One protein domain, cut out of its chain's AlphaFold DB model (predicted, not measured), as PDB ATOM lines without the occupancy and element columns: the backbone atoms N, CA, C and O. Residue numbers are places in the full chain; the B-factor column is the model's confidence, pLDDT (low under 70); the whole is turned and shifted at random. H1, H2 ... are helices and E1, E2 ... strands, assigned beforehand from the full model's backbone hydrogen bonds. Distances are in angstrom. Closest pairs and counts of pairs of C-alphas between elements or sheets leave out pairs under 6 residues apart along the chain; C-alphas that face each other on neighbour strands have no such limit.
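Overview. This is residues 28 to 108 of the 188 residues of an uncharacterized protein of Hyphomicrobium sp. (UniProt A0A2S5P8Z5). A two-strand hairpin, E1 and E2, sits at one end of a cluster of four helices, in which H1 and H4 lie side by side. The 81 printed residues, mostly helix in class, include two antiparallel strands, then H1 to H4. The whole is compact, with a radius of gyration of the C-alphas of 12.9 A, yet elongated, spanning 41 by 26 by 20 A.

Arrangement. E1, residues 39 to 42, and E2, residues 52 to 55, form an antiparallel hairpin, with N 40 and O 54 2.8 A apart. H1, residues 57 to 68, and H2, residues 73 to 80, form a helical hairpin and only just touch, with 3 pairs of C-alphas within 8 A, the closest Leu 66 and Leu 76, 6.7 A. H3, residues 84 to 93, touches H2 about perpendicular at 84 degrees, closest C-alphas Ala 77 and His 84, 5.4 A. H4, residues 95 to 108, touches H1 at a shallow tilt of 31 degrees, the same way, closest C-alphas Arg 68 and Gly 104, 4.2 A. H4 touches H3 only at the corner, with residues 97 to 98 alone. Every O i to N i+4 pair is within hydrogen-bond range in H1, H2, H3 and H4.

Along the chain. E1 begins at C-alpha 39 (107.029, 146.486, 48.708). H4, 20.0 A long, ends at C-alpha 108 (101.372, 127.713, 33.812).

Size, cuts and confidence. The printed part has no cut and no long link. Residues 28 to 33 and 43 to 51 have pLDDT under 70.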
ATOM      1  N   ARG A  28     108.885 144.038  63.784       43.09
ATOM      2  CA  ARG A  28     108.904 144.976  64.918       43.09
ATOM      3  C   ARG A  28     107.726 144.657  65.827       43.09
ATOM      4  O   ARG A  28     106.640 144.339  65.352       43.09
ATOM      5  N   LYS A  29     107.982 144.718  67.136       35.81
ATOM      6  CA  LYS A  29     107.046 144.528  68.255       35.81
ATOM      7  C   LYS A  29     105.585 144.834  67.861       35.81
ATOM      8  O   LYS A  29     105.217 145.992  67.710       35.81
ATOM      9  N   GLY A  30     104.782 143.784  67.672       42.22
ATOM     10  CA  GLY A  30     103.328 143.872  67.470       42.22
ATOM     11  C   GLY A  30     102.819 144.318  66.088       42.22
ATOM     12  O   GLY A  30     101.607 144.341  65.903       42.22
ATOM     13  N   VAL A  31     103.678 144.628  65.109       52.16
ATOM     14  CA  VAL A  31     103.250 145.092  63.775       52.16
ATOM     15  C   VAL A  31     103.778 144.142  62.705       52.16
ATOM     16  O   VAL A  31     104.985 143.940  62.575       52.16
ATOM     17  N   ARG A  32     102.869 143.538  61.932       53.12
ATOM     18  CA  ARG A  32     103.222 142.743  60.751       53.12
ATOM     19  C   ARG A  32     103.709 143.726  59.682       53.12
ATOM     20  O   ARG A  32     102.890 144.365  59.028       53.12
ATOM     21  N   LEU A  33     105.024 143.926  59.591       60.81
ATOM     22  CA  LEU A  33     105.602 144.765  58.548       60.81
ATOM     23  C   LEU A  33     105.466 144.025  57.213       60.81
ATOM     24  O   LEU A  33     105.619 142.803  57.144       60.81
ATOM     25  N   TYR A  34     105.144 144.783  56.171       72.88
ATOM     26  CA  TYR A  34     105.288 144.348  54.787       72.88
ATOM     27  C   TYR A  34     106.738 143.924  54.540       72.88
ATOM     28  O   TYR A  34     107.637 144.352  55.267       72.88
ATOM     29  N   ASN A  35     106.978 143.086  53.532       79.94
ATOM     30  CA  ASN A  35     108.349 142.772  53.169       79.94
ATOM     31  C   ASN A  35     108.953 143.959  52.387       79.94
ATOM     32  O   ASN A  35     108.512 144.197  51.258       79.94
ATOM     33  N   PRO A  36     109.922 144.710  52.956       75.69
ATOM     34  CA  PRO A  36     110.494 145.880  52.292       75.69
ATOM     35  C   PRO A  36     111.267 145.522  51.017       75.69
ATOM     36  O   PRO A  36     111.412 146.374  50.147       75.69
ATOM     37  N   ASP A  37     111.700 144.266  50.869       78.38
ATOM     38  CA  ASP A  37     112.425 143.804  49.683       78.38
ATOM     39  C   ASP A  37     111.542 143.805  48.428       78.38
ATOM     40  O   ASP A  37     112.047 143.915  47.313       78.38
ATOM     41  N   TYR A  38     110.217 143.714  48.599       81.81
ATOM     42  CA  TYR A  38     109.253 143.602  47.497       81.81
ATOM     43  C   TYR A  38     108.232 144.741  47.454       81.81
ATOM     44  O   TYR A  38     107.576 144.960  46.433       81.81
ATOM     45  N   ILE A  39     108.050 145.452  48.569       83.94
ATOM     46  CA  ILE A  39     107.029 146.486  48.708       83.94
ATOM     47  C   ILE A  39     107.636 147.743  49.310       83.94
ATOM     48  O   ILE A  39     108.229 147.722  50.384       83.94
ATOM     49  N   THR A  40     107.381 148.866  48.649       80.69
ATOM     50  CA  THR A  40     107.640 150.199  49.188       80.69
ATOM     51  C   THR A  40     106.335 150.777  49.724       80.69
ATOM     52  O   THR A  40     105.324 150.824  49.026       80.69
ATOM     53  N   ALA A  41     106.333 151.210  50.984       78.06
ATOM     54  CA  ALA A  41     105.178 151.868  51.579       78.06
ATOM     55  C   ALA A  41     105.385 153.388  51.558       78.06
ATOM     56  O   ALA A  41     106.248 153.917  52.257       78.06
ATOM     57  N   THR A  42     104.585 154.091  50.762       72.62
ATOM     58  CA  THR A  42     104.617 155.551  50.660       72.62
ATOM     59  C   THR A  42     103.497 156.142  51.508       72.62
ATOM     60  O   THR A  42     102.337 155.759  51.379       72.62
ATOM     61  N   SER A  43     103.818 157.101  52.381       62.84
ATOM     62  CA  SER A  43     102.793 157.936  53.020       62.84
ATOM     63  C   SER A  43     102.603 159.205  52.178       62.84
ATOM     64  O   SER A  43     103.556 159.976  52.026       62.84
ATOM     65  N   PRO A  44     101.415 159.479  51.619       56.19
ATOM     66  CA  PRO A  44     101.121 160.773  51.054       56.19
ATOM     67  C   PRO A  44     101.018 161.755  52.227       56.19
ATOM     68  O   PRO A  44     100.043 161.759  52.975       56.19
ATOM     69  N   ARG A  45     102.050 162.595  52.378       54.94
ATOM     70  CA  ARG A  45     102.142 163.728  53.325       54.94
ATOM     71  C   ARG A  45     102.404 163.408  54.805       54.94
ATOM     72  O   ARG A  45     101.950 164.162  55.661       54.94
ATOM     73  N   GLY A  46     103.108 162.326  55.144       53.53
ATOM     74  CA  GLY A  46     103.583 162.102  56.525       53.53
ATOM     75  C   GLY A  46     102.475 161.967  57.583       53.53
ATOM     76  O   GLY A  46     102.740 162.067  58.779       53.53
ATOM     77  N   ARG A  47     101.223 161.753  57.159       47.69
ATOM     78  CA  ARG A  47     100.072 161.581  58.044       47.69
ATOM     79  C   ARG A  47      99.886 160.093  58.333       47.69
ATOM     80  O   ARG A  47      99.727 159.289  57.413       47.69
ATOM     81  N   ALA A  48      99.880 159.743  59.616       48.38
ATOM     82  CA  ALA A  48      99.592 158.405  60.121       48.38
ATOM     83  C   ALA A  48      98.143 158.012  59.776       48.38
ATOM     84  O   ALA A  48      97.223 158.277  60.541       48.38
ATOM     85  N   GLY A  49      97.905 157.466  58.585       52.97
ATOM     86  CA  GLY A  49      96.553 157.049  58.200       52.97
ATOM     87  C   GLY A  49      96.349 156.631  56.748       52.97
ATOM     88  O   GLY A  49      95.336 156.011  56.453       52.97
ATOM     89  N   GLY A  50      97.290 156.915  55.841       55.88
ATOM     90  CA  GLY A  50      97.136 156.553  54.428       55.88
ATOM     91  C   GLY A  50      98.394 155.956  53.822       55.88
ATOM     92  O   GLY A  50      98.938 156.550  52.910       55.88
ATOM     93  N   MET A  51      98.891 154.817  54.300       65.31
ATOM     94  CA  MET A  51     100.020 154.165  53.617       65.31
ATOM     95  C   MET A  51      99.538 153.580  52.284       65.31
ATOM     96  O   MET A  51      98.673 152.703  52.270       65.31
ATOM     97  N   SER A  52     100.078 154.060  51.163       73.19
ATOM     98  CA  SER A  52      99.951 153.399  49.868       73.19
ATOM     99  C   SER A  52     101.107 152.419  49.692       73.19
ATOM    100  O   SER A  52     102.270 152.753  49.906       73.19
ATOM    101  N   TYR A  53     100.785 151.183  49.324       81.75
ATOM    102  CA  TYR A  53     101.781 150.164  49.015       81.75
ATOM    103  C   TYR A  53     102.030 150.149  47.508       81.75
ATOM    104  O   TYR A  53     101.081 150.072  46.722       81.75
ATOM    105  N   THR A  54     103.295 150.222  47.111       84.94
ATOM    106  CA  THR A  54     103.741 150.043  45.730       84.94
ATOM    107  C   THR A  54     104.659 148.836  45.645       84.94
ATOM    108  O   THR A  54     105.513 148.639  46.512       84.94
ATOM    109  N   VAL A  55     104.444 147.985  44.642       85.75
ATOM    110  CA  VAL A  55     105.274 146.795  44.428       85.75
ATOM    111  C   VAL A  55     106.455 147.225  43.569       85.75
ATOM    112  O   VAL A  55     106.266 147.913  42.572       85.75
ATOM    113  N   ASN A  56     107.670 146.894  43.993       88.81
ATOM    114  CA  ASN A  56     108.870 147.191  43.213       88.81
ATOM    115  C   ASN A  56     109.091 146.123  42.124       88.81
ATOM    116  O   ASN A  56     108.405 145.103  42.087       88.81
ATOM    117  N   GLU A  57     110.087 146.325  41.264       88.00
ATOM    118  CA  GLU A  57     110.418 145.390  40.181       88.00
ATOM    119  C   GLU A  57     110.707 143.962  40.686       88.00
ATOM    120  O   GLU A  57     110.200 142.986  40.133       88.00
ATOM    121  N   ALA A  58     111.427 143.825  41.805       86.44
ATOM    122  CA  ALA A  58     111.694 142.526  42.427       86.44
ATOM    123  C   ALA A  58     110.408 141.823  42.902       86.44
ATOM    124  O   ALA A  58     110.275 140.603  42.800       86.44
ATOM    125  N   GLY A  59     109.442 142.587  43.410       87.88
ATOM    126  CA  GLY A  59     108.128 142.100  43.800       87.88
ATOM    127  C   GLY A  59     107.282 141.692  42.598       87.88
ATOM    128  O   GLY A  59     106.585 140.685  42.676       87.88
ATOM    129  N   ILE A  60     107.379 142.410  41.476       90.69
ATOM    130  CA  ILE A  60     106.714 142.051  40.214       90.69
ATOM    131  C   ILE A  60     107.266 140.719  39.686       90.69
ATOM    132  O   ILE A  60     106.486 139.821  39.371       90.69
ATOM    133  N   ALA A  61     108.591 140.551  39.676       91.56
ATOM    134  CA  ALA A  61     109.231 139.294  39.286       91.56
ATOM    135  C   ALA A  61     108.821 138.127  40.204       91.56
ATOM    136  O   ALA A  61     108.514 137.032  39.734       91.56
ATOM    137  N   LEU A  62     108.740 138.367  41.518       90.94
ATOM    138  CA  LEU A  62     108.242 137.373  42.468       90.94
ATOM    139  C   LEU A  62     106.771 137.014  42.201       90.94
ATOM    140  O   LEU A  62     106.405 135.845  42.289       90.94
ATOM    141  N   VAL A  63     105.923 138.001  41.899       92.62
ATOM    142  CA  VAL A  63     104.505 137.781  41.579       92.62
ATOM    143  C   VAL A  63     104.372 136.876  40.364       92.62
ATOM    144  O   VAL A  63     103.611 135.915  40.421       92.62
ATOM    145  N   GLU A  64     105.121 137.155  39.299       93.88
ATOM    146  CA  GLU A  64     105.128 136.340  38.087       93.88
ATOM    147  C   GLU A  64     105.583 134.905  38.362       93.88
ATOM    148  O   GLU A  64     104.894 133.960  37.981       93.88
ATOM    149  N   GLU A  65     106.692 134.727  39.080       93.44
ATOM    150  CA  GLU A  65     107.232 133.399  39.378       93.44
ATOM    151  C   GLU A  65     106.277 132.570  40.247       93.44
ATOM    152  O   GLU A  65     106.028 131.397  39.978       93.44
ATOM    153  N   LEU A  66     105.677 133.181  41.271       92.31
ATOM    154  CA  LEU A  66     104.687 132.502  42.107       92.31
ATOM    155  C   LEU A  66     103.416 132.169  41.331       92.31
ATOM    156  O   LEU A  66     102.819 131.113  41.557       92.31
ATOM    157  N   ALA A  67     103.005 133.068  40.432       93.38
ATOM    158  CA  ALA A  67     101.861 132.859  39.565       93.38
ATOM    159  C   ALA A  67     102.110 131.717  38.590       93.38
ATOM    160  O   ALA A  67     101.176 130.969  38.352       93.38
ATOM    161  N   ARG A  68     103.336 131.566  38.073       93.44
ATOM    162  CA  ARG A  68     103.775 130.446  37.228       93.44
ATOM    163  C   ARG A  68     103.807 129.127  38.000       93.44
ATOM    164  O   ARG A  68     103.362 128.108  37.495       93.44
ATOM    165  N   ALA A  69     104.259 129.160  39.251       92.19
ATOM    166  CA  ALA A  69     104.418 127.972  40.089       92.19
ATOM    167  C   ALA A  69     103.118 127.399  40.690       92.19
ATOM    168  O   ALA A  69     103.166 126.352  41.333       92.19
ATOM    169  N   GLY A  70     101.956 128.044  40.537       90.12
ATOM    170  CA  GLY A  70     100.686 127.472  41.036       90.12
ATOM    171  C   GLY A  70     100.201 128.032  42.355       90.12
ATOM    172  O   GLY A  70      99.194 127.558  42.877       90.12
ATOM    173  N   HIS A  71     100.891 129.019  42.921       92.31
ATOM    174  CA  HIS A  71     100.551 129.495  44.252       92.31
ATOM    175  C   HIS A  71      99.276 130.341  44.258       92.31
ATOM    176  O   HIS A  71      99.050 131.183  43.388       92.31
ATOM    177  N   ASP A  72      98.460 130.138  45.294       91.00
ATOM    178  CA  ASP A  72      97.268 130.944  45.526       91.00
ATOM    179  C   ASP A  72      97.623 132.394  45.907       91.00
ATOM    180  O   ASP A  72      98.688 132.692  46.464       91.00
ATOM    181  N   VAL A  73      96.682 133.303  45.646       89.06
ATOM    182  CA  VAL A  73      96.799 134.733  45.943       89.06
ATOM    183  C   VAL A  73      97.059 134.983  47.433       89.06
ATOM    184  O   VAL A  73      97.805 135.901  47.773       89.06
ATOM    185  N   VAL A  74      96.504 134.166  48.335       89.31
ATOM    186  CA  VAL A  74      96.739 134.290  49.782       89.31
ATOM    187  C   VAL A  74      98.189 133.959  50.135       89.31
ATOM    188  O   VAL A  74      98.811 134.682  50.918       89.31
ATOM    189  N   THR A  75      98.757 132.910  49.536       88.38
ATOM    190  CA  THR A  75     100.163 132.526  49.729       88.38
ATOM    191  C   THR A  75     101.100 133.606  49.196       88.38
ATOM    192  O   THR A  75     102.037 134.008  49.888       88.38
ATOM    193  N   LEU A  76     100.813 134.129  48.002       89.50
ATOM    194  CA  LEU A  76     101.563 135.226  47.399       89.50
ATOM    195  C   LEU A  76     101.515 136.488  48.271       89.50
ATOM    196  O   LEU A  76     102.560 137.054  48.596       89.50
ATOM    197  N   ALA A  77     100.326 136.900  48.720       88.31
ATOM    198  CA  ALA A  77     100.162 138.058  49.599       88.31
ATOM    199  C   ALA A  77     100.900 137.861  50.933       88.31
ATOM    200  O   ALA A  77     101.550 138.781  51.433       88.31
ATOM    201  N   GLY A  78     100.871 136.639  51.473       86.94
ATOM    202  CA  GLY A  78     101.649 136.250  52.645       86.94
ATOM    203  C   GLY A  78     103.156 136.435  52.449       86.94
ATOM    204  O   GLY A  78     103.819 136.921  53.365       86.94
ATOM    205  N   ARG A  79     103.677 136.118  51.257       85.69
ATOM    206  CA  ARG A  79     105.100 136.243  50.899       85.69
ATOM    207  C   ARG A  79     105.539 137.695  50.685       85.69
ATOM    208  O   ARG A  79     106.652 138.062  51.055       85.69
ATOM    209  N   LEU A  80     104.635 138.525  50.171       85.94
ATOM    210  CA  LEU A  80     104.792 139.978  50.085       85.94
ATOM    211  C   LEU A  80     104.622 140.688  51.447       85.94
ATOM    212  O   LEU A  80     104.990 141.850  51.607       85.94
ATOM    213  N   GLY A  81     104.073 140.001  52.453       85.12
ATOM    214  CA  GLY A  81     103.819 140.566  53.779       85.12
ATOM    215  C   GLY A  81     102.581 141.468  53.852       85.12
ATOM    216  O   GLY A  81     102.454 142.255  54.787       85.12
ATOM    217  N   ILE A  82     101.651 141.351  52.901       86.12
ATOM    218  CA  ILE A  82     100.403 142.129  52.845       86.12
ATOM    219  C   ILE A  82      99.169 141.237  53.014       86.12
ATOM    220  O   ILE A  82      99.247 140.007  53.044       86.12
ATOM    221  N   ARG A  83      97.998 141.858  53.182       86.06
ATOM    222  CA  ARG A  83      96.713 141.149  53.127       86.06
ATOM    223  C   ARG A  83      96.294 140.946  51.670       86.06
ATOM    224  O   ARG A  83      96.659 141.737  50.804       86.06
ATOM    225  N   HIS A  84      95.501 139.909  51.412       86.75
ATOM    226  CA  HIS A  84      95.011 139.604  50.065       86.75
ATOM    227  C   HIS A  84      94.150 140.746  49.486       86.75
ATOM    228  O   HIS A  84      94.283 141.070  48.311       86.75
ATOM    229  N   GLU A  85      93.345 141.417  50.319       88.56
ATOM    230  CA  GLU A  85      92.561 142.603  49.934       88.56
ATOM    231  C   GLU A  85      93.472 143.733  49.436       88.56
ATOM    232  O   GLU A  85      93.255 144.303  48.371       88.56
ATOM    233  N   THR A  86      94.568 143.987  50.157       87.19
ATOM    234  CA  THR A  86      95.572 144.983  49.768       87.19
ATOM    235  C   THR A  86      96.233 144.621  48.441       87.19
ATOM    236  O   THR A  86      96.473 145.500  47.622       87.19
ATOM    237  N   PHE A  87      96.497 143.336  48.191       88.75
ATOM    238  CA  PHE A  87      97.029 142.883  46.906       88.75
ATOM    239  C   PHE A  87      96.029 143.091  45.757       88.75
ATOM    240  O   PHE A  87      96.420 143.521  44.672       88.75
ATOM    241  N   ALA A  88      94.735 142.848  45.990       89.38
ATOM    242  CA  ALA A  88      93.691 143.135  45.009       89.38
ATOM    243  C   ALA A  88      93.614 144.638  44.679       89.38
ATOM    244  O   ALA A  88      93.515 145.007  43.509       89.38
ATOM    245  N   ASP A  89      93.733 145.507  45.682       88.81
ATOM    246  CA  ASP A  89      93.760 146.957  45.477       88.81
ATOM    247  C   ASP A  89      95.025 147.433  44.759       88.81
ATOM    248  O   ASP A  89      94.952 148.305  43.894       88.81
ATOM    249  N   ILE A  90      96.182 146.840  45.064       88.31
ATOM    250  CA  ILE A  90      97.435 147.101  44.345       88.31
ATOM    251  C   ILE A  90      97.280 146.749  42.865       88.31
ATOM    252  O   ILE A  90      97.606 147.578  42.022       88.31
ATOM    253  N   ARG A  91      96.713 145.582  42.534       90.12
ATOM    254  CA  ARG A  91      96.475 145.169  41.137       90.12
ATOM    255  C   ARG A  91      95.562 146.121  40.366       90.12
ATOM    256  O   ARG A  91      95.704 146.242  39.157       90.12
ATOM    257  N   ARG A  92      94.629 146.796  41.044       89.38
ATOM    258  CA  ARG A  92      93.780 147.833  40.427       89.38
ATOM    259  C   ARG A  92      94.532 149.142  40.186       89.38
ATOM    260  O   ARG A  92      94.191 149.871  39.264       89.38
ATOM    261  N   ARG A  93      95.517 149.461  41.030       87.88
ATOM    262  CA  ARG A  93      96.291 150.715  40.978       87.88
ATOM    263  C   ARG A  93      97.534 150.626  40.090       87.88
ATOM    264  O   ARG A  93      97.948 151.644  39.554       87.88
ATOM    265  N   GLN A  94      98.138 149.444  39.978       89.44
ATOM    266  CA  GLN A  94      99.354 149.167  39.209       89.44
ATOM    267  C   GLN A  94      99.067 148.072  38.169       89.44
ATOM    268  O   GLN A  94      99.040 146.891  38.537       89.44
ATOM    269  N   PRO A  95      98.858 148.434  36.887       91.25
ATOM    270  CA  PRO A  95      98.577 147.455  35.837       91.25
ATOM    271  C   PRO A  95      99.740 146.477  35.619       91.25
ATOM    272  O   PRO A  95      99.491 145.302  35.378       91.25
ATOM    273  N   GLU A  96     100.988 146.902  35.833       91.00
ATOM    274  CA  GLU A  96     102.186 146.056  35.698       91.00
ATOM    275  C   GLU A  96     102.130 144.793  36.579       91.00
ATOM    276  O   GLU A  96     102.481 143.695  36.145       91.00
ATOM    277  N   VAL A  97     101.613 144.912  37.809       90.94
ATOM    278  CA  VAL A  97     101.443 143.770  38.727       90.94
ATOM    279  C   VAL A  97     100.352 142.823  38.220       90.94
ATOM    280  O   VAL A  97     100.463 141.603  38.355       90.94
ATOM    281  N   ALA A  98      99.281 143.371  37.641       92.19
ATOM    282  CA  ALA A  98      98.206 142.574  37.065       92.19
ATOM    283  C   ALA A  98      98.667 141.835  35.800       92.19
ATOM    284  O   ALA A  98      98.327 140.663  35.633       92.19
ATOM    285  N   GLU A  99      99.470 142.485  34.957       94.06
ATOM    286  CA  GLU A  99     100.080 141.889  33.769       94.06
ATOM    287  C   GLU A  99     101.071 140.787  34.138       94.06
ATOM    288  O   GLU A  99     100.980 139.692  33.596       94.06
ATOM    289  N   ALA A 100     101.965 141.016  35.102       92.94
ATOM    290  CA  ALA A 100     102.898 139.993  35.580       92.94
ATOM    291  C   ALA A 100     102.175 138.757  36.138       92.94
ATOM    292  O   ALA A 100     102.521 137.621  35.810       92.94
ATOM    293  N   TRP A 101     101.110 138.967  36.917       92.88
ATOM    294  CA  TRP A 101     100.252 137.880  37.392       92.88
ATOM    295  C   TRP A 101      99.584 137.119  36.237       92.88
ATOM    296  O   TRP A 101      99.542 135.887  36.244       92.88
ATOM    297  N   ALA A 102      99.064 137.835  35.236       93.88
ATOM    298  CA  ALA A 102      98.439 137.230  34.065       93.88
ATOM    299  C   ALA A 102      99.447 136.445  33.209       93.88
ATOM    300  O   ALA A 102      99.138 135.328  32.800       93.88
ATOM    301  N   ARG A 103     100.658 136.980  33.000       94.50
ATOM    302  CA  ARG A 103     101.749 136.316  32.267       94.50
ATOM    303  C   ARG A 103     102.168 135.013  32.941       94.50
ATOM    304  O   ARG A 103     102.193 133.980  32.278       94.50
ATOM    305  N   GLY A 104     102.397 135.019  34.256       92.69
ATOM    306  CA  GLY A 104     102.742 133.790  34.981       92.69
ATOM    307  C   GLY A 104     101.622 132.741  34.935       92.69
ATOM    308  O   GLY A 104     101.878 131.561  34.706       92.69
ATOM    309  N   ARG A 105     100.356 133.165  35.052       93.88
ATOM    310  CA  ARG A 105      99.190 132.272  34.908       93.88
ATOM    311  C   ARG A 105      99.044 131.690  33.502       93.88
ATOM    312  O   ARG A 105      98.627 130.542  33.384       93.88
ATOM    313  N   ALA A 106      99.348 132.467  32.466       95.00
ATOM    314  CA  ALA A 106      99.350 131.982  31.090       95.00
ATOM    315  C   ALA A 106     100.438 130.916  30.896       95.00
ATOM    316  O   ALA A 106     100.123 129.817  30.453       95.00
ATOM    317  N   ALA A 107     101.663 131.189  31.359       94.62
ATOM    318  CA  ALA A 107     102.779 130.246  31.281       94.62
ATOM    319  C   ALA A 107     102.480 128.909  31.981       94.62
ATOM    320  O   ALA A 107     102.762 127.848  31.434       94.62
ATOM    321  N   MET A 108     101.848 128.938  33.158       94.69
ATOM    322  CA  MET A 108     101.372 127.713  33.812       94.69
ATOM    323  C   MET A 108     100.311 126.983  32.992       94.69
ATOM    324  O   MET A 108     100.309 125.756  32.931       94.69
TER     325      MET A 108